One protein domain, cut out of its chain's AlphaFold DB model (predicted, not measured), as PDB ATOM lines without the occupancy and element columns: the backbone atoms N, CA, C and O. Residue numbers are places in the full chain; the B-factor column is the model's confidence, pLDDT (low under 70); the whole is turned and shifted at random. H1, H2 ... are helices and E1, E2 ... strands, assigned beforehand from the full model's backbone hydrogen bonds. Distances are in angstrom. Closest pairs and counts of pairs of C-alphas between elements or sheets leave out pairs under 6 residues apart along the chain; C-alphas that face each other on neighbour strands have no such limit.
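What this domain is: This is residues 429 to 628 of the 644 residues of an uncharacterized protein of Cryomyces minteri (UniProt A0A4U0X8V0). One end of this domain is a cluster of four helices, where H5 and H6 fold back on each other as a helical hairpin, with H2 packed on H5 and H3 packed on H6. The other end is largely links without named elements, among them residues 512 to 534 and 541 to 552, with H1 and the short H4 on one side of it, the two-stranded hairpin of E4 and E5 on another, and the small hairpin of E2 and E3 at the rim. The printed part has 200 residues with six named helices and five named strands, in the order H1, E1, E2, E3, H2, H3, H4, H5, H6, E4, E5; its class is mixed, helices and strands, and both two-stranded sheets, E2 - E3 and E4 - E5, are antiparallel. The whole is compact, with a radius of gyration of the C-alphas of 16.5 A, and spans 50 by 39 by 31 A.

How they stand to each other: Begin at Thr 429: residues 429 to 430 pair antiparallel with residues 461 to 462 of E1, residues 461 to 464, which pairs with no named strand. Next comes H1, residues 432 to 446; with residues 442 to 446 alone it touches H4, residues 535 to 540, at a steep tilt of 55 degrees, the same way, and the closest C-alphas, those of Ser 446 and Ala 538, are 5.6 A apart. E1 runs on into E2, residues 467 to 470, across a break of 2 residues, at 87 degrees. E2 and E3, residues 474 to 476, form an antiparallel hairpin; look for N 470 and O 474, 2.8 A apart and within hydrogen-bond range. H2, residues 484 to 490, touches H5, residues 553 to 571, at a steep tilt of 61 degrees, with the C-alphas of Phe 489 and Gly 562 closest at 3.7 A. H3, residues 496 to 511, touches H6, residues 582 to 601, at a tilt of 38 degrees, only just steep; their closest C-alphas, Ala 507 and Val 588, are 5.0 A apart. H5 and H6 touch as a helical hairpin, opposite ways at a shallow tilt of 35.0 degrees, only just short of steep, with the C-alphas of Leu 563 and Tyr 592 closest at 6.1 A. H1 is apart from H2, H3, H5 and H6. Last, E4, residues 610 to 616, and E5, residues 619 to 624, form an antiparallel hairpin; N 612 and O 623 are 2.8 A apart, and N 621 and O 614 also 2.8 A, both within hydrogen-bond range. Residues 551 to 552 pair antiparallel with residues 610 to 611 of E4. In H1, H2, H3, H4 and H6 every O i to N i+4 pair is within hydrogen-bond range, and in H5 13 of 15 are.

Where its parts are: Find C-alpha 432 at (-37.742, -37.210, 37.729); from there H1 runs 21.0 A to C-alpha 446. H3 covers 22.3 A from Gln 496 to Arg 511. Look for C-alpha 553 at (-39.188, -6.442, 43.802), where H5 begins its 28.3 A; H6 covers 28.1 A. E4 measures 19.9 A, and E5 runs 16.1 A to C-alpha 624 at (-46.633, -8.042, 53.962). The shorter E1, E2, E3, H2 and H4 measure 10.3, 6.8, 5.4, 10.3 and 8.8 A.

The domain as a whole: The two C-alphas farthest apart, those of Ser 447 and Ser 573, are 50.7 A from each other. The printed part has no cut. Its long links are H1 to E1, H3 to H4 and H4 to H5. The mean pLDDT of the printed part is 95.9, and no printed residue is under 70.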
ATOM      1  N   THR A 429     -28.573 -31.980  39.603       98.31
ATOM      2  CA  THR A 429     -29.481 -32.798  38.793       98.31
ATOM      3  C   THR A 429     -30.223 -33.763  39.705       98.31
ATOM      4  O   THR A 429     -29.604 -34.532  40.445       98.31
ATOM      5  N   VAL A 430     -31.551 -33.728  39.651       98.56
ATOM      6  CA  VAL A 430     -32.437 -34.614  40.410       98.56
ATOM      7  C   VAL A 430     -33.266 -35.426  39.426       98.56
ATOM      8  O   VAL A 430     -33.926 -34.856  38.557       98.56
ATOM      9  N   SER A 431     -33.255 -36.754  39.568       98.44
ATOM     10  CA  SER A 431     -34.041 -37.624  38.690       98.44
ATOM     11  C   SER A 431     -35.534 -37.298  38.789       98.44
ATOM     12  O   SER A 431     -36.019 -36.923  39.859       98.44
ATOM     13  N   ALA A 432     -36.300 -37.486  37.713       98.38
ATOM     14  CA  ALA A 432     -37.742 -37.210  37.729       98.38
ATOM     15  C   ALA A 432     -38.487 -37.924  38.880       98.38
ATOM     16  O   ALA A 432     -39.433 -37.381  39.454       98.38
ATOM     17  N   SER A 433     -38.087 -39.154  39.227       98.19
ATOM     18  CA  SER A 433     -38.671 -39.904  40.347       98.19
ATOM     19  C   SER A 433     -38.312 -39.305  41.703       98.19
ATOM     20  O   SER A 433     -39.201 -39.138  42.540       98.19
ATOM     21  N   ASP A 434     -37.044 -38.949  41.908       98.50
ATOM     22  CA  ASP A 434     -36.584 -38.383  43.178       98.50
ATOM     23  C   ASP A 434     -37.147 -36.978  43.374       98.50
ATOM     24  O   ASP A 434     -37.595 -36.647  44.464       98.50
ATOM     25  N   ALA A 435     -37.225 -36.182  42.308       98.56
ATOM     26  CA  ALA A 435     -37.803 -34.846  42.315       98.56
ATOM     27  C   ALA A 435     -39.268 -34.867  42.779       98.56
ATOM     28  O   ALA A 435     -39.647 -34.095  43.657       98.56
ATOM     29  N   ARG A 436     -40.089 -35.800  42.268       98.62
ATOM     30  CA  ARG A 436     -41.476 -35.977  42.744       98.62
ATOM     31  C   ARG A 436     -41.533 -36.365  44.219       98.62
ATOM     32  O   ARG A 436     -42.385 -35.853  44.942       98.62
ATOM     33  N   SER A 437     -40.642 -37.255  44.657       98.25
ATOM     34  CA  SER A 437     -40.560 -37.689  46.055       98.25
ATOM     35  C   SER A 437     -40.167 -36.536  46.985       98.25
ATOM     36  O   SER A 437     -40.843 -36.286  47.980       98.25
ATOM     37  N   LEU A 438     -39.123 -35.783  46.630       98.44
ATOM     38  CA  LEU A 438     -38.608 -34.648  47.396       98.44
ATOM     39  C   LEU A 438     -39.647 -33.536  47.527       98.44
ATOM     40  O   LEU A 438     -39.923 -33.097  48.639       98.44
ATOM     41  N   VAL A 439     -40.296 -33.156  46.423       98.31
ATOM     42  CA  VAL A 439     -41.357 -32.144  46.446       98.31
ATOM     43  C   VAL A 439     -42.527 -32.601  47.317       98.31
ATOM     44  O   VAL A 439     -43.049 -31.815  48.107       98.31
ATOM     45  N   GLN A 440     -42.934 -33.872  47.230       97.50
ATOM     46  CA  GLN A 440     -44.014 -34.384  48.073       97.50
ATOM     47  C   GLN A 440     -43.632 -34.400  49.560       97.50
ATOM     48  O   GLN A 440     -44.460 -34.056  50.404       97.50
ATOM     49  N   THR A 441     -42.387 -34.757  49.882       96.94
ATOM     50  CA  THR A 441     -41.844 -34.691  51.244       96.94
ATOM     51  C   THR A 441     -41.828 -33.255  51.758       96.94
ATOM     52  O   THR A 441     -42.369 -33.001  52.829       96.94
ATOM     53  N   TYR A 442     -41.332 -32.300  50.967       97.50
ATOM     54  CA  TYR A 442     -41.336 -30.881  51.320       97.50
ATOM     55  C   TYR A 442     -42.744 -30.364  51.630       97.50
ATOM     56  O   TYR A 442     -42.939 -29.678  52.632       97.50
ATOM     57  N   VAL A 443     -43.741 -30.703  50.806       96.19
ATOM     58  CA  VAL A 443     -45.138 -30.296  51.038       96.19
ATOM     59  C   VAL A 443     -45.654 -30.824  52.376       96.19
ATOM     60  O   VAL A 443     -46.306 -30.085  53.115       96.19
ATOM     61  N   ASN A 444     -45.320 -32.071  52.716       93.94
ATOM     62  CA  ASN A 444     -45.710 -32.676  53.987       93.94
ATOM     63  C   ASN A 444     -44.990 -32.018  55.180       93.94
ATOM     64  O   ASN A 444     -45.630 -31.704  56.179       93.94
ATOM     65  N   GLU A 445     -43.678 -31.790  55.079       92.88
ATOM     66  CA  GLU A 445     -42.848 -31.231  56.158       92.88
ATOM     67  C   GLU A 445     -43.140 -29.750  56.425       92.88
ATOM     68  O   GLU A 445     -43.252 -29.333  57.576       92.88
ATOM     69  N   SER A 446     -43.312 -28.955  55.368       91.75
ATOM     70  CA  SER A 446     -43.630 -27.523  55.461       91.75
ATOM     71  C   SER A 446     -45.094 -27.246  55.809       91.75
ATOM     72  O   SER A 446     -45.455 -26.100  56.068       91.75
ATOM     73  N   SER A 447     -45.950 -28.278  55.808       91.19
ATOM     74  CA  SER A 447     -47.407 -28.132  55.923       91.19
ATOM     75  C   SER A 447     -47.988 -27.167  54.876       91.19
ATOM     76  O   SER A 447     -48.914 -26.401  55.161       91.19
ATOM     77  N   PHE A 448     -47.435 -27.173  53.659       94.12
ATOM     78  CA  PHE A 448     -47.885 -26.299  52.580       94.12
ATOM     79  C   PHE A 448     -49.334 -26.619  52.187       94.12
ATOM     80  O   PHE A 448     -49.665 -27.743  51.820       94.12
ATOM     81  N   ALA A 449     -50.204 -25.608  52.246       93.88
ATOM     82  CA  ALA A 449     -51.641 -25.773  52.017       93.88
ATOM     83  C   ALA A 449     -52.046 -25.829  50.529       93.88
ATOM     84  O   ALA A 449     -53.211 -26.095  50.226       93.88
ATOM     85  N   GLY A 450     -51.123 -25.536  49.608       94.69
ATOM     86  CA  GLY A 450     -51.380 -25.544  48.169       94.69
ATOM     87  C   GLY A 450     -51.098 -26.885  47.486       94.69
ATOM     88  O   GLY A 450     -50.642 -27.839  48.116       94.69
ATOM     89  N   PRO A 451     -51.379 -26.986  46.174       95.81
ATOM     90  CA  PRO A 451     -51.135 -28.204  45.410       95.81
ATOM     91  C   PRO A 451     -49.633 -28.478  45.266       95.81
ATOM     92  O   PRO A 451     -48.853 -27.575  44.978       95.81
ATOM     93  N   SER A 452     -49.227 -29.746  45.386       95.50
ATOM     94  CA  SER A 452     -47.819 -30.140  45.225       95.50
ATOM     95  C   SER A 452     -47.316 -30.031  43.784       95.50
ATOM     96  O   SER A 452     -46.116 -29.922  43.560       95.50
ATOM     97  N   ASN A 453     -48.223 -30.075  42.800       96.75
ATOM     98  CA  ASN A 453     -47.932 -30.003  41.364       96.75
ATOM     99  C   ASN A 453     -46.923 -31.049  40.847       96.75
ATOM    100  O   ASN A 453     -46.451 -30.934  39.721       96.75
ATOM    101  N   VAL A 454     -46.641 -32.120  41.603       97.00
ATOM    102  CA  VAL A 454     -45.640 -33.153  41.248       97.00
ATOM    103  C   VAL A 454     -45.890 -33.825  39.893       97.00
ATOM    104  O   VAL A 454     -44.958 -34.338  39.275       97.00
ATOM    105  N   GLY A 455     -47.132 -33.801  39.398       96.94
ATOM    106  CA  GLY A 455     -47.485 -34.277  38.058       96.94
ATOM    107  C   GLY A 455     -46.831 -33.484  36.919       96.94
ATOM    108  O   GLY A 455     -46.655 -34.033  35.836       96.94
ATOM    109  N   ASN A 456     -46.415 -32.239  37.166       97.38
ATOM    110  CA  ASN A 456     -45.714 -31.406  36.185       97.38
ATOM    111  C   ASN A 456     -44.253 -31.830  35.980       97.38
ATOM    112  O   ASN A 456     -43.631 -31.434  34.996       97.38
ATOM    113  N   ILE A 457     -43.692 -32.629  36.891       98.06
ATOM    114  CA  ILE A 457     -42.322 -33.131  36.784       98.06
ATOM    115  C   ILE A 457     -42.333 -34.310  35.812       98.06
ATOM    116  O   ILE A 457     -42.683 -35.433  36.185       98.06
ATOM    117  N   THR A 458     -41.986 -34.065  34.549       96.44
ATOM    118  CA  THR A 458     -41.983 -35.081  33.477       96.44
ATOM    119  C   THR A 458     -40.587 -35.558  33.076       96.44
ATOM    120  O   THR A 458     -40.471 -36.546  32.357       96.44
ATOM    121  N   SER A 459     -39.541 -34.884  33.546       97.12
ATOM    122  CA  SER A 459     -38.131 -35.167  33.269       97.12
ATOM    123  C   SER A 459     -37.283 -34.859  34.501       97.12
ATOM    124  O   SER A 459     -37.810 -34.401  35.519       97.12
ATOM    125  N   ASP A 460     -35.982 -35.118  34.406       98.31
ATOM    126  CA  ASP A 460     -35.022 -34.708  35.425       98.31
ATOM    127  C   ASP A 460     -35.074 -33.188  35.619       98.31
ATOM    128  O   ASP A 460     -35.281 -32.430  34.664       98.31
ATOM    129  N   VAL A 461     -34.925 -32.758  36.870       98.50
ATOM    130  CA  VAL A 461     -34.902 -31.349  37.261       98.50
ATOM    131  C   VAL A 461     -33.447 -30.939  37.425       98.50
ATOM    132  O   VAL A 461     -32.730 -31.514  38.246       98.50
ATOM    133  N   VAL A 462     -33.025 -29.946  36.646       98.38
ATOM    134  CA  VAL A 462     -31.677 -29.372  36.698       98.38
ATOM    135  C   VAL A 462     -31.787 -27.943  37.203       98.38
ATOM    136  O   VAL A 462     -32.607 -27.182  36.701       98.38
ATOM    137  N   PHE A 463     -31.008 -27.580  38.215       98.69
ATOM    138  CA  PHE A 463     -30.940 -26.214  38.733       98.69
ATOM    139  C   PHE A 463     -29.568 -25.924  39.336       98.69
ATOM    140  O   PHE A 463     -28.797 -26.843  39.599       98.69
ATOM    141  N   HIS A 464     -29.260 -24.652  39.587       98.69
ATOM    142  CA  HIS A 464     -28.056 -24.278  40.327       98.69
ATOM    143  C   HIS A 464     -28.397 -24.063  41.801       98.69
ATOM    144  O   HIS A 464     -29.321 -23.317  42.132       98.69
ATOM    145  N   GLY A 465     -27.670 -24.746  42.681       98.19
ATOM    146  CA  GLY A 465     -27.752 -24.555  44.119       98.19
ATOM    147  C   GLY A 465     -27.288 -23.161  44.531       98.19
ATOM    148  O   GLY A 465     -26.497 -22.517  43.849       98.19
ATOM    149  N   LEU A 466     -27.786 -22.711  45.675       97.25
ATOM    150  CA  LEU A 466     -27.673 -21.332  46.134       97.25
ATOM    151  C   LEU A 466     -26.258 -20.953  46.598       97.25
ATOM    152  O   LEU A 466     -25.829 -19.806  46.487       97.25
ATOM    153  N   ALA A 467     -25.530 -21.933  47.122       98.12
ATOM    154  CA  ALA A 467     -24.157 -21.801  47.582       98.12
ATOM    155  C   ALA A 467     -23.497 -23.184  47.712       98.12
ATOM    156  O   ALA A 467     -24.181 -24.212  47.668       98.12
ATOM    157  N   LEU A 468     -22.180 -23.208  47.913       98.25
ATOM    158  CA  LEU A 468     -21.426 -24.402  48.324       98.25
ATOM    159  C   LEU A 468     -21.049 -24.322  49.806       98.25
ATOM    160  O   LEU A 468     -21.083 -23.237  50.398       98.25
ATOM    161  N   ASP A 469     -20.665 -25.465  50.373       95.38
ATOM    162  CA  ASP A 469     -20.259 -25.617  51.778       95.38
ATOM    163  C   ASP A 469     -21.319 -25.074  52.753       95.38
ATOM    164  O   ASP A 469     -21.072 -24.172  53.549       95.38
ATOM    165  N   GLY A 470     -22.538 -25.602  52.629       91.69
ATOM    166  CA  GLY A 470     -23.695 -25.259  53.451       91.69
ATOM    167  C   GLY A 470     -23.688 -25.874  54.849       91.69
ATOM    168  O   GLY A 470     -22.862 -26.725  55.198       91.69
ATOM    169  N   ASN A 471     -24.684 -25.481  55.648       84.06
ATOM    170  CA  ASN A 471     -24.919 -26.063  56.970       84.06
ATOM    171  C   ASN A 471     -25.062 -27.592  56.904       84.06
ATOM    172  O   ASN A 471     -25.410 -28.165  55.874       84.06
ATOM    173  N   ASN A 472     -24.814 -28.262  58.032       82.44
ATOM    174  CA  ASN A 472     -24.921 -29.721  58.165       82.44
ATOM    175  C   ASN A 472     -24.016 -30.517  57.198       82.44
ATOM    176  O   ASN A 472     -24.304 -31.673  56.895       82.44
ATOM    177  N   GLY A 473     -22.914 -29.924  56.723       83.56
ATOM    178  CA  GLY A 473     -21.966 -30.593  55.825       83.56
ATOM    179  C   GLY A 473     -22.493 -30.779  54.399       83.56
ATOM    180  O   GLY A 473     -22.029 -31.667  53.683       83.56
ATOM    181  N   GLN A 474     -23.473 -29.973  53.987       88.94
ATOM    182  CA  GLN A 474     -24.013 -29.998  52.632       88.94
ATOM    183  C   GLN A 474     -22.991 -29.415  51.648       88.94
ATOM    184  O   GLN A 474     -22.643 -28.243  51.734       88.94
ATOM    185  N   SER A 475     -22.536 -30.204  50.673       94.38
ATOM    186  CA  SER A 475     -21.586 -29.713  49.662       94.38
ATOM    187  C   SER A 475     -22.188 -28.646  48.742       94.38
ATOM    188  O   SER A 475     -21.485 -27.736  48.313       94.38
ATOM    189  N   ILE A 476     -23.489 -28.746  48.457       97.38
ATOM    190  CA  ILE A 476     -24.272 -27.775  47.687       97.38
ATOM    191  C   ILE A 476     -25.562 -27.502  48.460       97.38
ATOM    192  O   ILE A 476     -26.263 -28.437  48.848       97.38
ATOM    193  N   VAL A 477     -25.903 -26.229  48.641       97.50
ATOM    194  CA  VAL A 477     -27.185 -25.778  49.194       97.50
ATOM    195  C   VAL A 477     -28.243 -25.905  48.096       97.50
ATOM    196  O   VAL A 477     -28.349 -25.059  47.208       97.50
ATOM    197  N   ARG A 478     -29.008 -27.002  48.118       97.19
ATOM    198  CA  ARG A 478     -29.931 -27.427  47.045       97.19
ATOM    199  C   ARG A 478     -31.257 -26.662  47.057       97.19
ATOM    200  O   ARG A 478     -32.329 -27.240  47.219       97.19
ATOM    201  N   VAL A 479     -31.170 -25.353  46.861       98.25
ATOM    202  CA  VAL A 479     -32.310 -24.437  46.773       98.25
ATOM    203  C   VAL A 479     -32.366 -23.862  45.360       98.25
ATOM    204  O   VAL A 479     -31.453 -23.148  44.947       98.25
ATOM    205  N   MET A 480     -33.437 -24.165  44.623       98.69
ATOM    206  CA  MET A 480     -33.732 -23.517  43.339       98.69
ATOM    207  C   MET A 480     -34.065 -22.049  43.614       98.69
ATOM    208  O   MET A 480     -34.797 -21.760  44.554       98.69
ATOM    209  N   ASN A 481     -33.517 -21.110  42.854       98.44
ATOM    210  CA  ASN A 481     -33.528 -19.703  43.248       98.44
ATOM    211  C   ASN A 481     -33.571 -18.761  42.037       98.44
ATOM    212  O   ASN A 481     -33.361 -19.183  40.900       98.44
ATOM    213  N   THR A 482     -33.858 -17.484  42.289       98.12
ATOM    214  CA  THR A 482     -33.921 -16.443  41.251       98.12
ATOM    215  C   THR A 482     -32.575 -15.797  40.939       98.12
ATOM    216  O   THR A 482     -32.535 -14.963  40.040       98.12
ATOM    217  N   ASP A 483     -31.474 -16.194  41.587       98.56
ATOM    218  CA  ASP A 483     -30.160 -15.557  41.393       98.56
ATOM    219  C   ASP A 483     -29.597 -15.784  39.982       98.56
ATOM    220  O   ASP A 483     -28.705 -15.063  39.533       98.56
ATOM    221  N   ASP A 484     -30.200 -16.701  39.217       98.50
ATOM    222  CA  ASP A 484     -30.040 -16.785  37.765       98.50
ATOM    223  C   ASP A 484     -30.253 -15.415  37.072       98.50
ATOM    224  O   ASP A 484     -29.643 -15.150  36.028       98.50
ATOM    225  N   CYS A 485     -31.038 -14.498  37.664       98.75
ATOM    226  CA  CYS A 485     -31.249 -13.139  37.160       98.75
ATOM    227  C   CYS A 485     -29.945 -12.351  37.002       98.75
ATOM    228  O   CYS A 485     -29.812 -11.610  36.028       98.75
ATOM    229  N   PHE A 486     -28.963 -12.533  37.892       98.81
ATOM    230  CA  PHE A 486     -27.683 -11.831  37.810       98.81
ATOM    231  C   PHE A 486     -26.940 -12.207  36.534       98.81
ATOM    232  O   PHE A 486     -26.464 -11.335  35.805       98.81
ATOM    233  N   ARG A 487     -26.879 -13.504  36.218       98.25
ATOM    234  CA  ARG A 487     -26.217 -13.993  35.004       98.25
ATOM    235  C   ARG A 487     -26.966 -13.551  33.750       98.25
ATOM    236  O   ARG A 487     -26.323 -13.116  32.797       98.25
ATOM    237  N   LEU A 488     -28.301 -13.602  33.757       98.69
ATOM    238  CA  LEU A 488     -29.129 -13.124  32.641       98.69
ATOM    239  C   LEU A 488     -28.959 -11.620  32.390       98.69
ATOM    240  O   LEU A 488     -28.937 -11.185  31.239       98.69
ATOM    241  N   PHE A 489     -28.840 -10.827  33.451       98.69
ATOM    242  CA  PHE A 489     -28.768  -9.374  33.368       98.69
ATOM    243  C   PHE A 489     -27.359  -8.853  33.060       98.69
ATOM    244  O   PHE A 489     -27.202  -7.953  32.232       98.69
ATOM    245  N   LEU A 490     -26.327  -9.432  33.677       98.62
ATOM    246  CA  LEU A 490     -24.967  -8.887  33.646       98.62
ATOM    247  C   LEU A 490     -24.078  -9.489  32.553       98.62
ATOM    248  O   LEU A 490     -23.110  -8.848  32.138       98.62
ATOM    249  N   LEU A 491     -24.380 -10.698  32.065       98.12
ATOM    250  CA  LEU A 491     -23.484 -11.431  31.170       98.12
ATOM    251  C   LEU A 491     -24.051 -11.629  29.761       98.12
ATOM    252  O   LEU A 491     -25.217 -11.947  29.544       98.12
ATOM    253  N   ASN A 492     -23.153 -11.529  28.782       96.31
ATOM    254  CA  ASN A 492     -23.384 -11.930  27.395       96.31
ATOM    255  C   ASN A 492     -22.438 -13.089  27.054       96.31
ATOM    256  O   ASN A 492     -21.514 -12.936  26.255       96.31
ATOM    257  N   THR A 493     -22.629 -14.235  27.711       95.69
ATOM    258  CA  THR A 493     -21.708 -15.375  27.595       95.69
ATOM    259  C   THR A 493     -21.649 -15.929  26.169       95.69
ATOM    260  O   THR A 493     -22.569 -15.761  25.356       95.69
ATOM    261  N   THR A 494     -20.519 -16.566  25.857       95.19
ATOM    262  CA  THR A 494     -20.170 -17.012  24.496       95.19
ATOM    263  C   THR A 494     -20.157 -18.531  24.328       95.19
ATOM    264  O   THR A 494     -20.175 -19.006  23.195       95.19
ATOM    265  N   ASN A 495     -20.178 -19.303  25.420       97.62
ATOM    266  CA  ASN A 495     -20.385 -20.750  25.374       97.62
ATOM    267  C   ASN A 495     -21.860 -21.048  25.063       97.62
ATOM    268  O   ASN A 495     -22.707 -21.003  25.954       97.62
ATOM    269  N   GLN A 496     -22.162 -21.318  23.791       97.62
ATOM    270  CA  GLN A 496     -23.538 -21.413  23.299       97.62
ATOM    271  C   GLN A 496     -24.321 -22.590  23.888       97.62
ATOM    272  O   GLN A 496     -25.489 -22.419  24.236       97.62
ATOM    273  N   THR A 497     -23.693 -23.757  24.063       98.06
ATOM    274  CA  THR A 497     -24.342 -24.928  24.673       98.06
ATOM    275  C   THR A 497     -24.754 -24.632  26.109       98.06
ATOM    276  O   THR A 497     -25.910 -24.834  26.480       98.06
ATOM    277  N   GLN A 498     -23.829 -24.088  26.905       98.19
ATOM    278  CA  GLN A 498     -24.102 -23.726  28.292       98.19
ATOM    279  C   GLN A 498     -25.146 -22.605  28.387       98.19
ATOM    280  O   GLN A 498     -26.069 -22.705  29.186       98.19
ATOM    281  N   LEU A 499     -25.038 -21.564  27.552       98.38
ATOM    282  CA  LEU A 499     -26.008 -20.465  27.494       98.38
ATOM    283  C   LEU A 499     -27.418 -20.968  27.161       98.38
ATOM    284  O   LEU A 499     -28.377 -20.571  27.814       98.38
ATOM    285  N   THR A 500     -27.538 -21.844  26.163       98.56
ATOM    286  CA  THR A 500     -28.824 -22.403  25.725       98.56
ATOM    287  C   THR A 500     -29.460 -23.241  26.831       98.56
ATOM    288  O   THR A 500     -30.633 -23.042  27.134       98.56
ATOM    289  N   SER A 501     -28.685 -24.119  27.479       98.31
ATOM    290  CA  SER A 501     -29.165 -24.931  28.606       98.31
ATOM    291  C   SER A 501     -29.581 -24.071  29.801       98.31
ATOM    292  O   SER A 501     -30.625 -24.302  30.400       98.31
ATOM    293  N   PHE A 502     -28.783 -23.052  30.127       98.69
ATOM    294  CA  PHE A 502     -29.049 -22.133  31.230       98.69
ATOM    295  C   PHE A 502     -30.352 -21.344  31.027       98.69
ATOM    296  O   PHE A 502     -31.173 -21.252  31.934       98.69
ATOM    297  N   LEU A 503     -30.560 -20.801  29.823       98.75
ATOM    298  CA  LEU A 503     -31.773 -20.057  29.481       98.75
ATOM    299  C   LEU A 503     -33.026 -20.934  29.509       98.75
ATOM    300  O   LEU A 503     -34.054 -20.497  30.021       98.75
ATOM    301  N   ASP A 504     -32.944 -22.157  28.983       98.69
ATOM    302  CA  ASP A 504     -34.076 -23.087  28.987       98.69
ATOM    303  C   ASP A 504     -34.461 -23.516  30.410       98.69
ATOM    304  O   ASP A 504     -35.642 -23.531  30.768       98.69
ATOM    305  N   GLN A 505     -33.458 -23.783  31.249       98.38
ATOM    306  CA  GLN A 505     -33.636 -24.059  32.671       98.38
ATOM    307  C   GLN A 505     -34.328 -22.888  33.385       98.38
ATOM    308  O   GLN A 505     -35.389 -23.072  33.984       98.38
ATOM    309  N   ALA A 506     -33.753 -21.682  33.310       98.62
ATOM    310  CA  ALA A 506     -34.291 -20.504  33.989       98.62
ATOM    311  C   ALA A 506     -35.730 -20.209  33.532       98.62
ATOM    312  O   ALA A 506     -36.618 -19.989  34.358       98.62
ATOM    313  N   ALA A 507     -35.995 -20.297  32.223       98.81
ATOM    314  CA  ALA A 507     -37.334 -20.141  31.665       98.81
ATOM    315  C   ALA A 507     -38.317 -21.193  32.201       98.81
ATOM    316  O   ALA A 507     -39.455 -20.869  32.545       98.81
ATOM    317  N   THR A 508     -37.879 -22.446  32.329       98.56
ATOM    318  CA  THR A 508     -38.695 -23.526  32.893       98.56
ATOM    319  C   THR A 508     -39.032 -23.269  34.361       98.56
ATOM    320  O   THR A 508     -40.197 -23.388  34.739       98.56
ATOM    321  N   HIS A 509     -38.068 -22.846  35.183       98.56
ATOM    322  CA  HIS A 509     -38.305 -22.542  36.600       98.56
ATOM    323  C   HIS A 509     -39.270 -21.376  36.804       98.56
ATOM    324  O   HIS A 509     -40.125 -21.438  37.688       98.56
ATOM    325  N   ILE A 510     -39.179 -20.349  35.956       98.75
ATOM    326  CA  ILE A 510     -40.111 -19.216  35.948       98.75
ATOM    327  C   ILE A 510     -41.519 -19.673  35.572       98.75
ATOM    328  O   ILE A 510     -42.487 -19.157  36.105       98.75
ATOM    329  N   ARG A 511     -41.684 -20.635  34.666       98.31
ATOM    330  CA  ARG A 511     -43.021 -21.055  34.210       98.31
ATOM    331  C   ARG A 511     -43.685 -22.105  35.094       98.31
ATOM    332  O   ARG A 511     -44.901 -22.270  35.021       98.31
ATOM    333  N   GLN A 512     -42.915 -22.847  35.884       98.31
ATOM    334  CA  GLN A 512     -43.454 -23.891  36.749       98.31
ATOM    335  C   GLN A 512     -43.967 -23.304  38.077       98.31
ATOM    336  O   GLN A 512     -43.291 -22.470  38.686       98.31
ATOM    337  N   PRO A 513     -45.140 -23.747  38.566       98.06
ATOM    338  CA  PRO A 513     -45.685 -23.266  39.826       98.06
ATOM    339  C   PRO A 513     -44.878 -23.809  41.006       98.06
ATOM    340  O   PRO A 513     -44.460 -24.970  41.004       98.06
ATOM    341  N   PHE A 514     -44.707 -23.007  42.051       98.38
ATOM    342  CA  PHE A 514     -44.222 -23.486  43.342       98.38
ATOM    343  C   PHE A 514     -45.153 -24.600  43.878       98.38
ATOM    344  O   PHE A 514     -46.378 -24.475  43.741       98.38
ATOM    345  N   PRO A 515     -44.626 -25.709  44.444       97.94
ATOM    346  CA  PRO A 515     -43.220 -25.992  44.784       97.94
ATOM    347  C   PRO A 515     -42.372 -26.671  43.690       97.94
ATOM    348  O   PRO A 515     -41.228 -27.037  43.951       97.94
ATOM    349  N   VAL A 516     -42.878 -26.840  42.466       98.56
ATOM    350  CA  VAL A 516     -42.093 -27.415  41.355       98.56
ATOM    351  C   VAL A 516     -41.138 -26.386  40.742       98.56
ATOM    352  O   VAL A 516     -39.989 -26.714  40.452       98.56
ATOM    353  N   GLY A 517     -41.593 -25.148  40.558       98.44
ATOM    354  CA  GLY A 517     -40.783 -24.020  40.093       98.44
ATOM    355  C   GLY A 517     -40.799 -22.852  41.070       98.44
ATOM    356  O   GLY A 517     -40.936 -23.046  42.279       98.44
ATOM    357  N   LEU A 518     -40.654 -21.637  40.545       98.69
ATOM    358  CA  LEU A 518     -40.564 -20.404  41.334       98.69
ATOM    359  C   LEU A 518     -41.856 -19.577  41.301       98.69
ATOM    360  O   LEU A 518     -41.988 -18.635  42.079       98.69
ATOM    361  N   SER A 519     -42.807 -19.906  40.424       98.44
ATOM    362  CA  SER A 519     -43.972 -19.052  40.179       98.44
ATOM    363  C   SER A 519     -45.120 -19.238  41.158       98.44
ATOM    364  O   SER A 519     -45.531 -20.353  41.485       98.44
ATOM    365  N   THR A 520     -45.707 -18.113  41.549       98.06
ATOM    366  CA  THR A 520     -46.967 -18.004  42.290       98.06
ATOM    367  C   THR A 520     -47.808 -16.884  41.677       98.06
ATOM    368  O   THR A 520     -47.287 -16.064  40.923       98.06
ATOM    369  N   SER A 521     -49.095 -16.782  42.020       96.75
ATOM    370  CA  SER A 521     -49.939 -15.664  41.556       96.75
ATOM    371  C   SER A 521     -49.525 -14.301  42.128       96.75
ATOM    372  O   SER A 521     -49.952 -13.270  41.612       96.75
ATOM    373  N   VAL A 522     -48.657 -14.272  43.149       96.75
ATOM    374  CA  VAL A 522     -48.142 -13.035  43.760       96.75
ATOM    375  C   VAL A 522     -46.725 -12.664  43.301       96.75
ATOM    376  O   VAL A 522     -46.158 -11.702  43.817       96.75
ATOM    377  N   GLY A 523     -46.128 -13.426  42.375       97.12
ATOM    378  CA  GLY A 523     -44.778 -13.200  41.848       97.12
ATOM    379  C   GLY A 523     -43.881 -14.443  41.865       97.12
ATOM    380  O   GLY A 523     -44.337 -15.561  42.124       97.12
ATOM    381  N   LEU A 524     -42.592 -14.234  41.583       97.88
ATOM    382  CA  LEU A 524     -41.548 -15.261  41.665       97.88
ATOM    383  C   LEU A 524     -40.921 -15.303  43.055       97.88
ATOM    384  O   LEU A 524     -40.476 -14.278  43.572       97.88
ATOM    385  N   LEU A 525     -40.841 -16.497  43.631       98.50
ATOM    386  CA  LEU A 525     -40.181 -16.713  44.913       98.50
ATOM    387  C   LEU A 525     -38.665 -16.721  44.735       98.50
ATOM    388  O   LEU A 525     -38.163 -17.385  43.836       98.50
ATOM    389  N   VAL A 526     -37.928 -16.045  45.617       98.31
ATOM    390  CA  VAL A 526     -36.459 -15.964  45.523       98.31
ATOM    391  C   VAL A 526     -35.749 -17.259  45.904       98.31
ATOM    392  O   VAL A 526     -34.585 -17.443  45.550       98.31
ATOM    393  N   ALA A 527     -36.427 -18.153  46.625       98.25
ATOM    394  CA  ALA A 527     -35.919 -19.458  47.022       98.25
ATOM    395  C   ALA A 527     -37.035 -20.509  46.987       98.25
ATOM    396  O   ALA A 527     -38.141 -20.279  47.472       98.25
ATOM    397  N   ASN A 528     -36.713 -21.686  46.460       98.38
ATOM    398  CA  ASN A 528     -37.520 -22.893  46.485       98.38
ATOM    399  C   ASN A 528     -36.681 -24.053  47.079       98.38
ATOM    400  O   ASN A 528     -35.828 -24.625  46.390       98.38
ATOM    401  N   PRO A 529     -36.917 -24.408  48.356       97.44
ATOM    402  CA  PRO A 529     -36.205 -25.477  49.061       97.44
ATOM    403  C   PRO A 529     -36.693 -26.905  48.753       97.44
ATOM    404  O   PRO A 529     -36.162 -27.857  49.325       97.44
ATOM    405  N   ALA A 530     -37.699 -27.092  47.889       98.00
ATOM    406  CA  ALA A 530     -38.422 -28.363  47.762       98.00
ATOM    407  C   ALA A 530     -37.575 -29.556  47.279       98.00
ATOM    408  O   ALA A 530     -37.968 -30.707  47.454       98.00
ATOM    409  N   TYR A 531     -36.398 -29.295  46.707       97.62
ATOM    410  CA  TYR A 531     -35.462 -30.309  46.211       97.62
ATOM    411  C   TYR A 531     -34.319 -30.623  47.191       97.62
ATOM    412  O   TYR A 531     -33.414 -31.394  46.865       97.62
ATOM    413  N   GLY A 532     -34.343 -30.028  48.386       94.12
ATOM    414  CA  GLY A 532     -33.249 -30.104  49.346       94.12
ATOM    415  C   GLY A 532     -33.097 -31.461  50.041       94.12
ATOM    416  O   GLY A 532     -31.978 -31.937  50.229       94.12
ATOM    417  N   GLY A 533     -34.211 -32.099  50.407       90.81
ATOM    418  CA  GLY A 533     -34.250 -33.424  51.048       90.81
ATOM    419  C   GLY A 533     -33.810 -33.485  52.518       90.81
ATOM    420  O   GLY A 533     -34.039 -34.501  53.167       90.81
ATOM    421  N   ASP A 534     -33.207 -32.419  53.050       89.38
ATOM    422  CA  ASP A 534     -32.918 -32.234  54.477       89.38
ATOM    423  C   ASP A 534     -34.014 -31.353  55.123       89.38
ATOM    424  O   ASP A 534     -34.281 -30.255  54.613       89.38
ATOM    425  N   PRO A 535     -34.628 -31.764  56.249       86.94
ATOM    426  CA  PRO A 535     -35.640 -30.969  56.951       86.94
ATOM    427  C   PRO A 535     -35.202 -29.538  57.307       86.94
ATOM    428  O   PRO A 535     -36.047 -28.650  57.448       86.94
ATOM    429  N   VAL A 536     -33.890 -29.274  57.418       87.12
ATOM    430  CA  VAL A 536     -33.350 -27.923  57.653       87.12
ATOM    431  C   VAL A 536     -33.780 -26.923  56.576       87.12
ATOM    432  O   VAL A 536     -33.948 -25.738  56.867       87.12
ATOM    433  N   TYR A 537     -33.999 -27.379  55.339       90.25
ATOM    434  CA  TYR A 537     -34.425 -26.512  54.247       90.25
ATOM    435  C   TYR A 537     -35.859 -26.020  54.448       90.25
ATOM    436  O   TYR A 537     -36.113 -24.820  54.351       90.25
ATOM    437  N   ALA A 538     -36.787 -26.922  54.780       88.69
ATOM    438  CA  ALA A 538     -38.174 -26.558  55.058       88.69
ATOM    439  C   ALA A 538     -38.298 -25.679  56.313       88.69
ATOM    440  O   ALA A 538     -39.148 -24.793  56.354       88.69
ATOM    441  N   ALA A 539     -37.427 -25.889  57.305       88.75
ATOM    442  CA  ALA A 539     -37.413 -25.111  58.541       88.75
ATOM    443  C   ALA A 539     -36.894 -23.672  58.363       88.75
ATOM    444  O   ALA A 539     -37.383 -22.769  59.038       88.75
ATOM    445  N   ASN A 540     -35.921 -23.454  57.469       88.81
ATOM    446  CA  ASN A 540     -35.217 -22.171  57.360       88.81
ATOM    447  C   ASN A 540     -35.603 -21.329  56.130       88.81
ATOM    448  O   ASN A 540     -35.447 -20.110  56.169       88.81
ATOM    449  N   PHE A 541     -36.120 -21.936  55.055       93.44
ATOM    450  CA  PHE A 541     -36.569 -21.235  53.838       93.44
ATOM    451  C   PHE A 541     -38.099 -21.126  53.777       93.44
ATOM    452  O   PHE A 541     -38.763 -21.523  52.815       93.44
ATOM    453  N   THR A 542     -38.678 -20.588  54.839       94.38
ATOM    454  CA  THR A 542     -40.120 -20.393  55.001       94.38
ATOM    455  C   THR A 542     -40.603 -19.108  54.322       94.38
ATOM    456  O   THR A 542     -39.810 -18.251  53.931       94.38
ATOM    457  N   ASN A 543     -41.920 -18.941  54.196       94.81
ATOM    458  CA  ASN A 543     -42.517 -17.730  53.622       94.81
ATOM    459  C   ASN A 543     -42.407 -16.524  54.574       94.81
ATOM    460  O   ASN A 543     -42.631 -15.392  54.171       94.81
ATOM    461  N   ASN A 544     -42.060 -16.731  55.840       92.31
ATOM    462  CA  ASN A 544     -41.791 -15.660  56.799       92.31
ATOM    463  C   ASN A 544     -40.289 -15.378  56.999       92.31
ATOM    464  O   ASN A 544     -39.949 -14.509  57.796       92.31
ATOM    465  N   ALA A 545     -39.392 -16.076  56.294       92.38
ATOM    466  CA  ALA A 545     -37.960 -15.790  56.319       92.38
ATOM    467  C   ALA A 545     -37.591 -14.736  55.262       92.38
ATOM    468  O   ALA A 545     -38.032 -14.820  54.117       92.38
ATOM    469  N   TYR A 546     -36.742 -13.770  55.631       91.56
ATOM    470  CA  TYR A 546     -36.394 -12.593  54.813       91.56
ATOM    471  C   TYR A 546     -35.862 -12.934  53.407       91.56
ATOM    472  O   TYR A 546     -36.200 -12.268  52.431       91.56
ATOM    473  N   HIS A 547     -35.121 -14.037  53.288       95.31
ATOM    474  CA  HIS A 547     -34.621 -14.588  52.020       95.31
ATOM    475  C   HIS A 547     -35.158 -16.001  51.728       95.31
ATOM    476  O   HIS A 547     -34.536 -16.772  50.996       95.31
ATOM    477  N   GLY A 548     -36.293 -16.361  52.336       95.88
ATOM    478  CA  GLY A 548     -36.954 -17.650  52.156       95.88
ATOM    479  C   GLY A 548     -37.841 -17.702  50.911       95.88
ATOM    480  O   GLY A 548     -37.521 -17.145  49.862       95.88
ATOM    481  N   THR A 549     -38.995 -18.356  51.027       97.12
ATOM    482  CA  THR A 549     -40.001 -18.466  49.953       97.12
ATOM    483  C   THR A 549     -40.819 -17.171  49.830       97.12
ATOM    484  O   THR A 549     -42.040 -17.171  49.952       97.12
ATOM    485  N   VAL A 550     -40.138 -16.044  49.611       97.38
ATOM    486  CA  VAL A 550     -40.700 -14.683  49.509       97.38
ATOM    487  C   VAL A 550     -40.420 -14.067  48.141       97.38
ATOM    488  O   VAL A 550     -39.616 -14.594  47.377       97.38
ATOM    489  N   VAL A 551     -41.060 -12.942  47.830       97.94
ATOM    490  CA  VAL A 551     -40.869 -12.206  46.576       97.94
ATOM    491  C   VAL A 551     -40.132 -10.899  46.850       97.94
ATOM    492  O   VAL A 551     -40.538 -10.136  47.726       97.94
ATOM    493  N   TRP A 552     -39.080 -10.628  46.077       96.62
ATOM    494  CA  TRP A 552     -38.303  -9.385  46.130       96.62
ATOM    495  C   TRP A 552     -38.496  -8.573  44.845       96.62
ATOM    496  O   TRP A 552     -38.285  -9.089  43.743       96.62
ATOM    497  N   SER A 553     -38.863  -7.292  44.964       94.44
ATOM    498  CA  SER A 553     -39.188  -6.442  43.802       94.44
ATOM    499  C   SER A 553     -38.020  -6.271  42.836       94.44
ATOM    500  O   SER A 553     -38.195  -6.360  41.615       94.44
ATOM    501  N   TRP A 554     -36.814  -6.043  43.355       94.88
ATOM    502  CA  TRP A 554     -35.647  -5.828  42.503       94.88
ATOM    503  C   TRP A 554     -35.206  -7.119  41.797       94.88
ATOM    504  O   TRP A 554     -34.772  -7.048  40.651       94.88
ATOM    505  N   GLN A 555     -35.386  -8.293  42.416       96.56
ATOM    506  CA  GLN A 555     -35.121  -9.600  41.795       96.56
ATOM    507  C   GLN A 555     -36.079  -9.866  40.627       96.56
ATOM    508  O   GLN A 555     -35.635 -10.268  39.552       96.56
ATOM    509  N   LEU A 556     -37.375  -9.550  40.776       96.56
ATOM    510  CA  LEU A 556     -38.329  -9.589  39.655       96.56
ATOM    511  C   LEU A 556     -37.895  -8.660  38.519       96.56
ATOM    512  O   LEU A 556     -37.877  -9.060  37.355       96.56
ATOM    513  N   SER A 557     -37.510  -7.433  38.872       96.50
ATOM    514  CA  SER A 557     -37.078  -6.415  37.913       96.50
ATOM    515  C   SER A 557     -35.812  -6.849  37.169       96.50
ATOM    516  O   SER A 557     -35.745  -6.741  35.945       96.50
ATOM    517  N   MET A 558     -34.824  -7.395  37.882       98.56
ATOM    518  CA  MET A 558     -33.579  -7.895  37.300       98.56
ATOM    519  C   MET A 558     -33.815  -9.134  36.438       98.56
ATOM    520  O   MET A 558     -33.218  -9.244  35.369       98.56
ATOM    521  N   MET A 559     -34.705 -10.041  36.848       98.75
ATOM    522  CA  MET A 559     -35.074 -11.210  36.051       98.75
ATOM    523  C   MET A 559     -35.734 -10.790  34.732       98.75
ATOM    524  O   MET A 559     -35.324 -11.246  33.663       98.75
ATOM    525  N   ALA A 560     -36.698  -9.865  34.783       98.31
ATOM    526  CA  ALA A 560     -37.369  -9.338  33.596       98.31
ATOM    527  C   ALA A 560     -36.388  -8.604  32.669       98.31
ATOM    528  O   ALA A 560     -36.333  -8.895  31.471       98.31
ATOM    529  N   ALA A 561     -35.558  -7.713  33.221       98.38
ATOM    530  CA  ALA A 561     -34.534  -6.988  32.471       98.38
ATOM    531  C   ALA A 561     -33.471  -7.930  31.876       98.38
ATOM    532  O   ALA A 561     -33.013  -7.723  30.752       98.38
ATOM    533  N   GLY A 562     -33.101  -8.990  32.597       98.50
ATOM    534  CA  GLY A 562     -32.180 -10.020  32.134       98.50
ATOM    535  C   GLY A 562     -32.743 -10.810  30.958       98.50
ATOM    536  O   GLY A 562     -32.097 -10.892  29.913       98.50
ATOM    537  N   LEU A 563     -33.971 -11.321  31.065       98.75
ATOM    538  CA  LEU A 563     -34.646 -12.000  29.955       98.75
ATOM    539  C   LEU A 563     -34.811 -11.080  28.739       98.75
ATOM    540  O   LEU A 563     -34.494 -11.488  27.621       98.75
ATOM    541  N   GLN A 564     -35.230  -9.827  28.955       98.31
ATOM    542  CA  GLN A 564     -35.325  -8.818  27.898       98.31
ATOM    543  C   GLN A 564     -33.981  -8.634  27.190       98.31
ATOM    544  O   GLN A 564     -33.918  -8.640  25.959       98.31
ATOM    545  N   ARG A 565     -32.895  -8.499  27.958       97.50
ATOM    546  CA  ARG A 565     -31.541  -8.349  27.423       97.50
ATOM    547  C   ARG A 565     -31.133  -9.558  26.590       97.50
ATOM    548  O   ARG A 565     -30.593  -9.375  25.502       97.50
ATOM    549  N   GLN A 566     -31.388 -10.776  27.070       98.38
ATOM    550  CA  GLN A 566     -31.037 -11.987  26.329       98.38
ATOM    551  C   GLN A 566     -31.849 -12.102  25.034       98.38
ATOM    552  O   GLN A 566     -31.257 -12.289  23.973       98.38
ATOM    553  N   LEU A 567     -33.167 -11.884  25.077       98.44
ATOM    554  CA  LEU A 567     -34.031 -11.886  23.890       98.44
ATOM    555  C   LEU A 567     -33.628 -10.810  22.866       98.44
ATOM    556  O   LEU A 567     -33.608 -11.077  21.666       98.44
ATOM    557  N   ALA A 568     -33.212  -9.622  23.314       97.44
ATOM    558  CA  ALA A 568     -32.726  -8.562  22.427       97.44
ATOM    559  C   ALA A 568     -31.456  -8.957  21.642       97.44
ATOM    560  O   ALA A 568     -31.188  -8.408  20.572       97.44
ATOM    561  N   ARG A 569     -30.678  -9.947  22.113       97.25
ATOM    562  CA  ARG A 569     -29.521 -10.475  21.364       97.25
ATOM    563  C   ARG A 569     -29.937 -11.237  20.105       97.25
ATOM    564  O   ARG A 569     -29.118 -11.351  19.192       97.25
ATOM    565  N   CYS A 570     -31.186 -11.700  20.012       96.94
ATOM    566  CA  CYS A 570     -31.697 -12.419  18.844       96.94
ATOM    567  C   CYS A 570     -31.829 -11.543  17.589       96.94
ATOM    568  O   CYS A 570     -31.935 -12.072  16.487       96.94
ATOM    569  N   THR A 571     -31.767 -10.216  17.734       95.19
ATOM    570  CA  THR A 571     -31.729  -9.260  16.614       95.19
ATOM    571  C   THR A 571     -30.354  -8.614  16.425       95.19
ATOM    572  O   THR A 571     -30.224  -7.648  15.676       95.19
ATOM    573  N   SER A 572     -29.326  -9.089  17.137       92.06
ATOM    574  CA  SER A 572     -27.965  -8.551  17.042       92.06
ATOM    575  C   SER A 572     -27.186  -9.149  15.863       92.06
ATOM    576  O   SER A 572     -27.631 -10.097  15.221       92.06
ATOM    577  N   SER A 573     -25.997  -8.615  15.573       88.88
ATOM    578  CA  SER A 573     -25.115  -9.156  14.527       88.88
ATOM    579  C   SER A 573     -24.484 -10.507  14.885       88.88
ATOM    580  O   SER A 573     -24.076 -11.240  13.989       88.88
ATOM    581  N   SER A 574     -24.401 -10.838  16.177       92.00
ATOM    582  CA  SER A 574     -23.890 -12.113  16.687       92.00
ATOM    583  C   SER A 574     -25.013 -12.821  17.439       92.00
ATOM    584  O   SER A 574     -25.155 -12.687  18.657       92.00
ATOM    585  N   ILE A 575     -25.866 -13.503  16.673       96.25
ATOM    586  CA  ILE A 575     -27.086 -14.147  17.165       96.25
ATOM    587  C   ILE A 575     -26.709 -15.405  17.967       96.25
ATOM    588  O   ILE A 575     -26.071 -16.294  17.405       96.25
ATOM    589  N   PRO A 576     -27.097 -15.509  19.252       97.56
ATOM    590  CA  PRO A 576     -26.871 -16.716  20.047       97.56
ATOM    591  C   PRO A 576     -27.669 -17.932  19.552       97.56
ATOM    592  O   PRO A 576     -28.797 -17.785  19.079       97.56
ATOM    593  N   ASP A 577     -27.146 -19.143  19.760       98.06
ATOM    594  CA  ASP A 577     -27.745 -20.385  19.237       98.06
ATOM    595  C   ASP A 577     -29.173 -20.613  19.754       98.06
ATOM    596  O   ASP A 577     -30.054 -21.028  18.992       98.06
ATOM    597  N   PHE A 578     -29.440 -20.267  21.023       97.94
ATOM    598  CA  PHE A 578     -30.765 -20.415  21.635       97.94
ATOM    599  C   PHE A 578     -31.861 -19.661  20.868       97.94
ATOM    600  O   PHE A 578     -33.004 -20.099  20.889       97.94
ATOM    601  N   CYS A 579     -31.525 -18.569  20.168       97.88
ATOM    602  CA  CYS A 579     -32.478 -17.789  19.376       97.88
ATOM    603  C   CYS A 579     -33.004 -18.565  18.162       97.88
ATOM    604  O   CYS A 579     -34.119 -18.322  17.707       97.88
ATOM    605  N   THR A 580     -32.208 -19.497  17.631       97.06
ATOM    606  CA  THR A 580     -32.598 -20.352  16.496       97.06
ATOM    607  C   THR A 580     -33.135 -21.711  16.939       97.06
ATOM    608  O   THR A 580     -33.873 -22.355  16.193       97.06
ATOM    609  N   ASN A 581     -32.840 -22.128  18.173       98.25
ATOM    610  CA  ASN A 581     -33.498 -23.262  18.808       98.25
ATOM    611  C   ASN A 581     -34.947 -22.885  19.158       98.25
ATOM    612  O   ASN A 581     -35.217 -22.283  20.197       98.25
ATOM    613  N   THR A 582     -35.894 -23.246  18.288       97.50
ATOM    614  CA  THR A 582     -37.306 -22.851  18.419       97.50
ATOM    615  C   THR A 582     -37.921 -23.259  19.757       97.50
ATOM    616  O   THR A 582     -38.711 -22.494  20.308       97.50
ATOM    617  N   THR A 583     -37.551 -24.421  20.306       98.19
ATOM    618  CA  THR A 583     -38.053 -24.897  21.603       98.19
ATOM    619  C   THR A 583     -37.610 -23.968  22.727       98.19
ATOM    620  O   THR A 583     -38.454 -23.437  23.449       98.19
ATOM    621  N   VAL A 584     -36.303 -23.709  22.824       98.56
ATOM    622  CA  VAL A 584     -35.733 -22.874  23.889       98.56
ATOM    623  C   VAL A 584     -36.168 -21.421  23.730       98.56
ATOM    624  O   VAL A 584     -36.664 -20.828  24.681       98.56
ATOM    625  N   HIS A 585     -36.072 -20.851  22.526       98.69
ATOM    626  CA  HIS A 585     -36.511 -19.478  22.268       98.69
ATOM    627  C   HIS A 585     -37.982 -19.260  22.654       98.69
ATOM    628  O   HIS A 585     -38.314 -18.279  23.317       98.69
ATOM    629  N   THR A 586     -38.869 -20.193  22.283       98.62
ATOM    630  CA  THR A 586     -40.294 -20.120  22.648       98.62
ATOM    631  C   THR A 586     -40.485 -20.220  24.157       98.62
ATOM    632  O   THR A 586     -41.309 -19.495  24.712       98.62
ATOM    633  N   ASN A 587     -39.721 -21.081  24.834       98.69
ATOM    634  CA  ASN A 587     -39.789 -21.218  26.284       98.69
ATOM    635  C   ASN A 587     -39.347 -19.931  27.000       98.69
ATOM    636  O   ASN A 587     -40.063 -19.441  27.872       98.69
ATOM    637  N   VAL A 588     -38.228 -19.336  26.575       98.81
ATOM    638  CA  VAL A 588     -37.697 -18.073  27.114       98.81
ATOM    639  C   VAL A 588     -38.678 -16.921  26.894       98.81
ATOM    640  O   VAL A 588     -38.963 -16.175  27.828       98.81
ATOM    641  N   LEU A 589     -39.249 -16.794  25.692       98.75
ATOM    642  CA  LEU A 589     -40.254 -15.766  25.407       98.75
ATOM    643  C   LEU A 589     -41.527 -15.964  26.246       98.75
ATOM    644  O   LEU A 589     -42.082 -14.998  26.768       98.75
ATOM    645  N   ALA A 590     -41.978 -17.209  26.416       98.81
ATOM    646  CA  ALA A 590     -43.126 -17.520  27.261       98.81
ATOM    647  C   ALA A 590     -42.854 -17.205  28.741       98.81
ATOM    648  O   ALA A 590     -43.744 -16.703  29.420       98.81
ATOM    649  N   ALA A 591     -41.641 -17.462  29.234       98.88
ATOM    650  CA  ALA A 591     -41.234 -17.107  30.590       98.88
ATOM    651  C   ALA A 591     -41.178 -15.588  30.794       98.88
ATOM    652  O   ALA A 591     -41.670 -15.093  31.804       98.88
ATOM    653  N   TYR A 592     -40.646 -14.847  29.816       98.75
ATOM    654  CA  TYR A 592     -40.632 -13.384  29.826       98.75
ATOM    655  C   TYR A 592     -42.047 -12.799  29.908       98.75
ATOM    656  O   TYR A 592     -42.317 -11.972  30.776       98.75
ATOM    657  N   ASN A 593     -42.962 -13.265  29.054       98.69
ATOM    658  CA  ASN A 593     -44.350 -12.802  29.071       98.69
ATOM    659  C   ASN A 593     -45.051 -13.183  30.381       98.69
ATOM    660  O   ASN A 593     -45.691 -12.337  30.989       98.69
ATOM    661  N   HIS A 594     -44.866 -14.419  30.859       98.62
ATOM    662  CA  HIS A 594     -45.448 -14.866  32.124       98.62
ATOM    663  C   HIS A 594     -44.974 -14.022  33.314       98.62
ATOM    664  O   HIS A 594     -45.773 -13.664  34.173       98.62
ATOM    665  N   LEU A 595     -43.686 -13.674  33.358       98.31
ATOM    666  CA  LEU A 595     -43.147 -12.800  34.394       98.31
ATOM    667  C   LEU A 595     -43.774 -11.400  34.338       98.31
ATOM    668  O   LEU A 595     -44.138 -10.866  35.382       98.31
ATOM    669  N   TRP A 596     -43.946 -10.821  33.147       98.19
ATOM    670  CA  TRP A 596     -44.644  -9.539  33.009       98.19
ATOM    671  C   TRP A 596     -46.117  -9.622  33.406       98.19
ATOM    672  O   TRP A 596     -46.572  -8.744  34.132       98.19
ATOM    673  N   ASP A 597     -46.824 -10.701  33.058       98.00
ATOM    674  CA  ASP A 597     -48.199 -10.927  33.519       98.00
ATOM    675  C   ASP A 597     -48.274 -10.928  35.059       98.00
ATOM    676  O   ASP A 597     -49.186 -10.339  35.643       98.00
ATOM    677  N   LEU A 598     -47.299 -11.551  35.738       96.50
ATOM    678  CA  LEU A 598     -47.212 -11.552  37.202       96.50
ATOM    679  C   LEU A 598     -46.896 -10.164  37.776       96.50
ATOM    680  O   LEU A 598     -47.486  -9.782  38.790       96.50
ATOM    681  N   ILE A 599     -45.973  -9.421  37.160       96.12
ATOM    682  CA  ILE A 599     -45.602  -8.059  37.575       96.12
ATOM    683  C   ILE A 599     -46.811  -7.125  37.446       96.12
ATOM    684  O   ILE A 599     -47.150  -6.431  38.406       96.12
ATOM    685  N   ASP A 600     -47.501  -7.162  36.308       96.06
ATOM    686  CA  ASP A 600     -48.668  -6.324  36.028       96.06
ATOM    687  C   ASP A 600     -49.838  -6.669  36.961       96.06
ATOM    688  O   ASP A 600     -50.475  -5.775  37.525       96.06
ATOM    689  N   ALA A 601     -50.081  -7.960  37.216       95.38
ATOM    690  CA  ALA A 601     -51.114  -8.406  38.152       95.38
ATOM    691  C   ALA A 601     -50.863  -7.946  39.601       95.38
ATOM    692  O   ALA A 601     -51.808  -7.830  40.384       95.38
ATOM    693  N   ASN A 602     -49.607  -7.661  39.962       94.50
ATOM    694  CA  ASN A 602     -49.190  -7.274  41.310       94.50
ATOM    695  C   ASN A 602     -48.671  -5.828  41.386       94.50
ATOM    696  O   ASN A 602     -47.955  -5.479  42.327       94.50
ATOM    697  N   GLN A 603     -49.067  -4.955  40.450       91.12
ATOM    698  CA  GLN A 603     -48.567  -3.576  40.343       91.12
ATOM    699  C   GLN A 603     -48.642  -2.783  41.663       91.12
ATOM    700  O   GLN A 603     -47.734  -2.020  41.992       91.12
ATOM    701  N   ALA A 604     -49.699  -2.996  42.456       88.88
ATOM    702  CA  ALA A 604     -49.900  -2.324  43.741       88.88
ATOM    703  C   ALA A 604     -48.824  -2.657  44.796       88.88
ATOM    704  O   ALA A 604     -48.623  -1.882  45.728       88.88
ATOM    705  N   ALA A 605     -48.135  -3.792  44.660       87.50
ATOM    706  CA  ALA A 605     -47.101  -4.233  45.588       87.50
ATOM    707  C   ALA A 605     -45.682  -3.829  45.167       87.50
ATOM    708  O   ALA A 605     -44.788  -3.865  46.007       87.50
ATOM    709  N   LEU A 606     -45.471  -3.391  43.918       85.88
ATOM    710  CA  LEU A 606     -44.136  -3.107  43.365       85.88
ATOM    711  C   LEU A 606     -43.387  -1.973  44.084       85.88
ATOM    712  O   LEU A 606     -42.172  -1.876  43.965       85.88
ATOM    713  N   GLY A 607     -44.093  -1.127  44.842       82.25
ATOM    714  CA  GLY A 607     -43.480  -0.126  45.724       82.25
ATOM    715  C   GLY A 607     -42.908  -0.695  47.030       82.25
ATOM    716  O   GLY A 607     -42.327   0.054  47.811       82.25
ATOM    717  N   SER A 608     -43.093  -1.991  47.289       86.62
ATOM    718  CA  SER A 608     -42.530  -2.696  48.441       86.62
ATOM    719  C   SER A 608     -41.202  -3.353  48.067       86.62
ATOM    720  O   SER A 608     -41.026  -3.865  46.963       86.62
ATOM    721  N   GLU A 609     -40.271  -3.380  49.011       88.06
ATOM    722  CA  GLU A 609     -38.998  -4.095  48.877       88.06
ATOM    723  C   GLU A 609     -39.221  -5.611  48.752       88.06
ATOM    724  O   GLU A 609     -38.820  -6.237  47.770       88.06
ATOM    725  N   VAL A 610     -39.940  -6.170  49.728       92.56
ATOM    726  CA  VAL A 610     -40.215  -7.599  49.863       92.56
ATOM    727  C   VAL A 610     -41.658  -7.823  50.308       92.56
ATOM    728  O   VAL A 610     -42.205  -7.081  51.130       92.56
ATOM    729  N   TRP A 611     -42.286  -8.871  49.785       95.00
ATOM    730  CA  TRP A 611     -43.569  -9.365  50.273       95.00
ATOM    731  C   TRP A 611     -43.598 -10.886  50.315       95.00
ATOM    732  O   TRP A 611     -42.808 -11.587  49.686       95.00
ATOM    733  N   SER A 612     -44.538 -11.392  51.097       96.06
ATOM    734  CA  SER A 612     -44.797 -12.807  51.272       96.06
ATOM    735  C   SER A 612     -46.211 -13.150  50.797       96.06
ATOM    736  O   SER A 612     -46.887 -12.367  50.120       96.06
ATOM    737  N   TRP A 613     -46.669 -14.345  51.137       96.56
ATOM    738  CA  TRP A 613     -47.952 -14.895  50.765       96.56
ATOM    739  C   TRP A 613     -48.497 -15.825  51.843       96.56
ATOM    740  O   TRP A 613     -47.755 -16.460  52.589       96.56
ATOM    741  N   VAL A 614     -49.819 -15.963  51.863       96.12
ATOM    742  CA  VAL A 614     -50.520 -17.071  52.520       96.12
ATOM    743  C   VAL A 614     -51.374 -17.794  51.489       96.12
ATOM    744  O   VAL A 614     -51.966 -17.156  50.620       96.12
ATOM    745  N   TYR A 615     -51.455 -19.120  51.563       96.06
ATOM    746  CA  TYR A 615     -52.281 -19.893  50.637       96.06
ATOM    747  C   TYR A 615     -53.675 -20.113  51.234       96.06
ATOM    748  O   TYR A 615     -53.829 -20.830  52.222       96.06
ATOM    749  N   THR A 616     -54.697 -19.467  50.667       94.44
ATOM    750  CA  THR A 616     -56.081 -19.529  51.166       94.44
ATOM    751  C   THR A 616     -57.085 -19.486  50.019       94.44
ATOM    752  O   THR A 616     -56.879 -18.804  49.015       94.44
ATOM    753  N   ASN A 617     -58.206 -20.200  50.166       92.12
ATOM    754  CA  ASN A 617     -59.261 -20.275  49.145       92.12
ATOM    755  C   ASN A 617     -58.741 -20.705  47.758       92.12
ATOM    756  O   ASN A 617     -59.203 -20.196  46.740       92.12
ATOM    757  N   GLY A 618     -57.769 -21.624  47.728       93.31
ATOM    758  CA  GLY A 618     -57.206 -22.172  46.492       93.31
ATOM    759  C   GLY A 618     -56.212 -21.264  45.760       93.31
ATOM    760  O   GLY A 618     -55.874 -21.567  44.619       93.31
ATOM    761  N   ASP A 619     -55.737 -20.178  46.379       95.38
ATOM    762  CA  ASP A 619     -54.809 -19.238  45.742       95.38
ATOM    763  C   ASP A 619     -53.832 -18.598  46.744       95.38
ATOM    764  O   ASP A 619     -54.068 -18.589  47.959       95.38
ATOM    765  N   TYR A 620     -52.739 -18.037  46.230       96.62
ATOM    766  CA  TYR A 620     -51.807 -17.228  47.004       96.62
ATOM    767  C   TYR A 620     -52.412 -15.846  47.268       96.62
ATOM    768  O   TYR A 620     -52.963 -15.189  46.385       96.62
ATOM    769  N   ARG A 621     -52.309 -15.378  48.511       95.94
ATOM    770  CA  ARG A 621     -52.712 -14.033  48.924       95.94
ATOM    771  C   ARG A 621     -51.495 -13.263  49.368       95.94
ATOM    772  O   ARG A 621     -50.872 -13.627  50.365       95.94
ATOM    773  N   LEU A 622     -51.190 -12.196  48.636       95.69
ATOM    774  CA  LEU A 622     -50.091 -11.300  48.956       95.69
ATOM    775  C   LEU A 622     -50.227 -10.818  50.399       95.69
ATOM    776  O   LEU A 622     -51.286 -10.348  50.812       95.69
ATOM    777  N   THR A 623     -49.156 -10.973  51.167       94.69
ATOM    778  CA  THR A 623     -49.112 -10.637  52.588       94.69
ATOM    779  C   THR A 623     -47.816  -9.885  52.873       94.69
ATOM    780  O   THR A 623     -46.747 -10.373  52.505       94.69
ATOM    781  N   PRO A 624     -47.854  -8.709  53.524       91.81
ATOM    782  CA  PRO A 624     -46.633  -8.042  53.962       91.81
ATOM    783  C   PRO A 624     -45.800  -8.976  54.845       91.81
ATOM    784  O   PRO A 624     -46.347  -9.586  55.761       91.81
ATOM    785  N   LEU A 625     -44.488  -9.073  54.609       89.75
ATOM    786  CA  LEU A 625     -43.625  -9.994  55.361       89.75
ATOM    787  C   LEU A 625     -43.725  -9.765  56.878       89.75
ATOM    788  O   LEU A 625     -43.947 -10.705  57.632       89.75
ATOM    789  N   GLY A 626     -43.679  -8.501  57.311       83.50
ATOM    790  CA  GLY A 626     -43.801  -8.130  58.725       83.50
ATOM    791  C   GLY A 626     -45.178  -8.380  59.358       83.50
ATOM    792  O   GLY A 626     -45.334  -8.155  60.554       83.50
ATOM    793  N   ALA A 627     -46.183  -8.813  58.586       86.44
ATOM    794  CA  ALA A 627     -47.469  -9.264  59.121       86.44
ATOM    795  C   ALA A 627     -47.465 -10.758  59.494       86.44
ATOM    796  O   ALA A 627     -48.382 -11.219  60.175       86.44
ATOM    797  N   LEU A 628     -46.455 -11.516  59.054       87.25
ATOM    798  CA  LEU A 628     -46.263 -12.909  59.436       87.25
ATOM    799  C   LEU A 628     -45.455 -12.996  60.741       87.25
ATOM    800  O   LEU A 628     -44.610 -12.138  61.000       87.25
TER     801      LEU A 628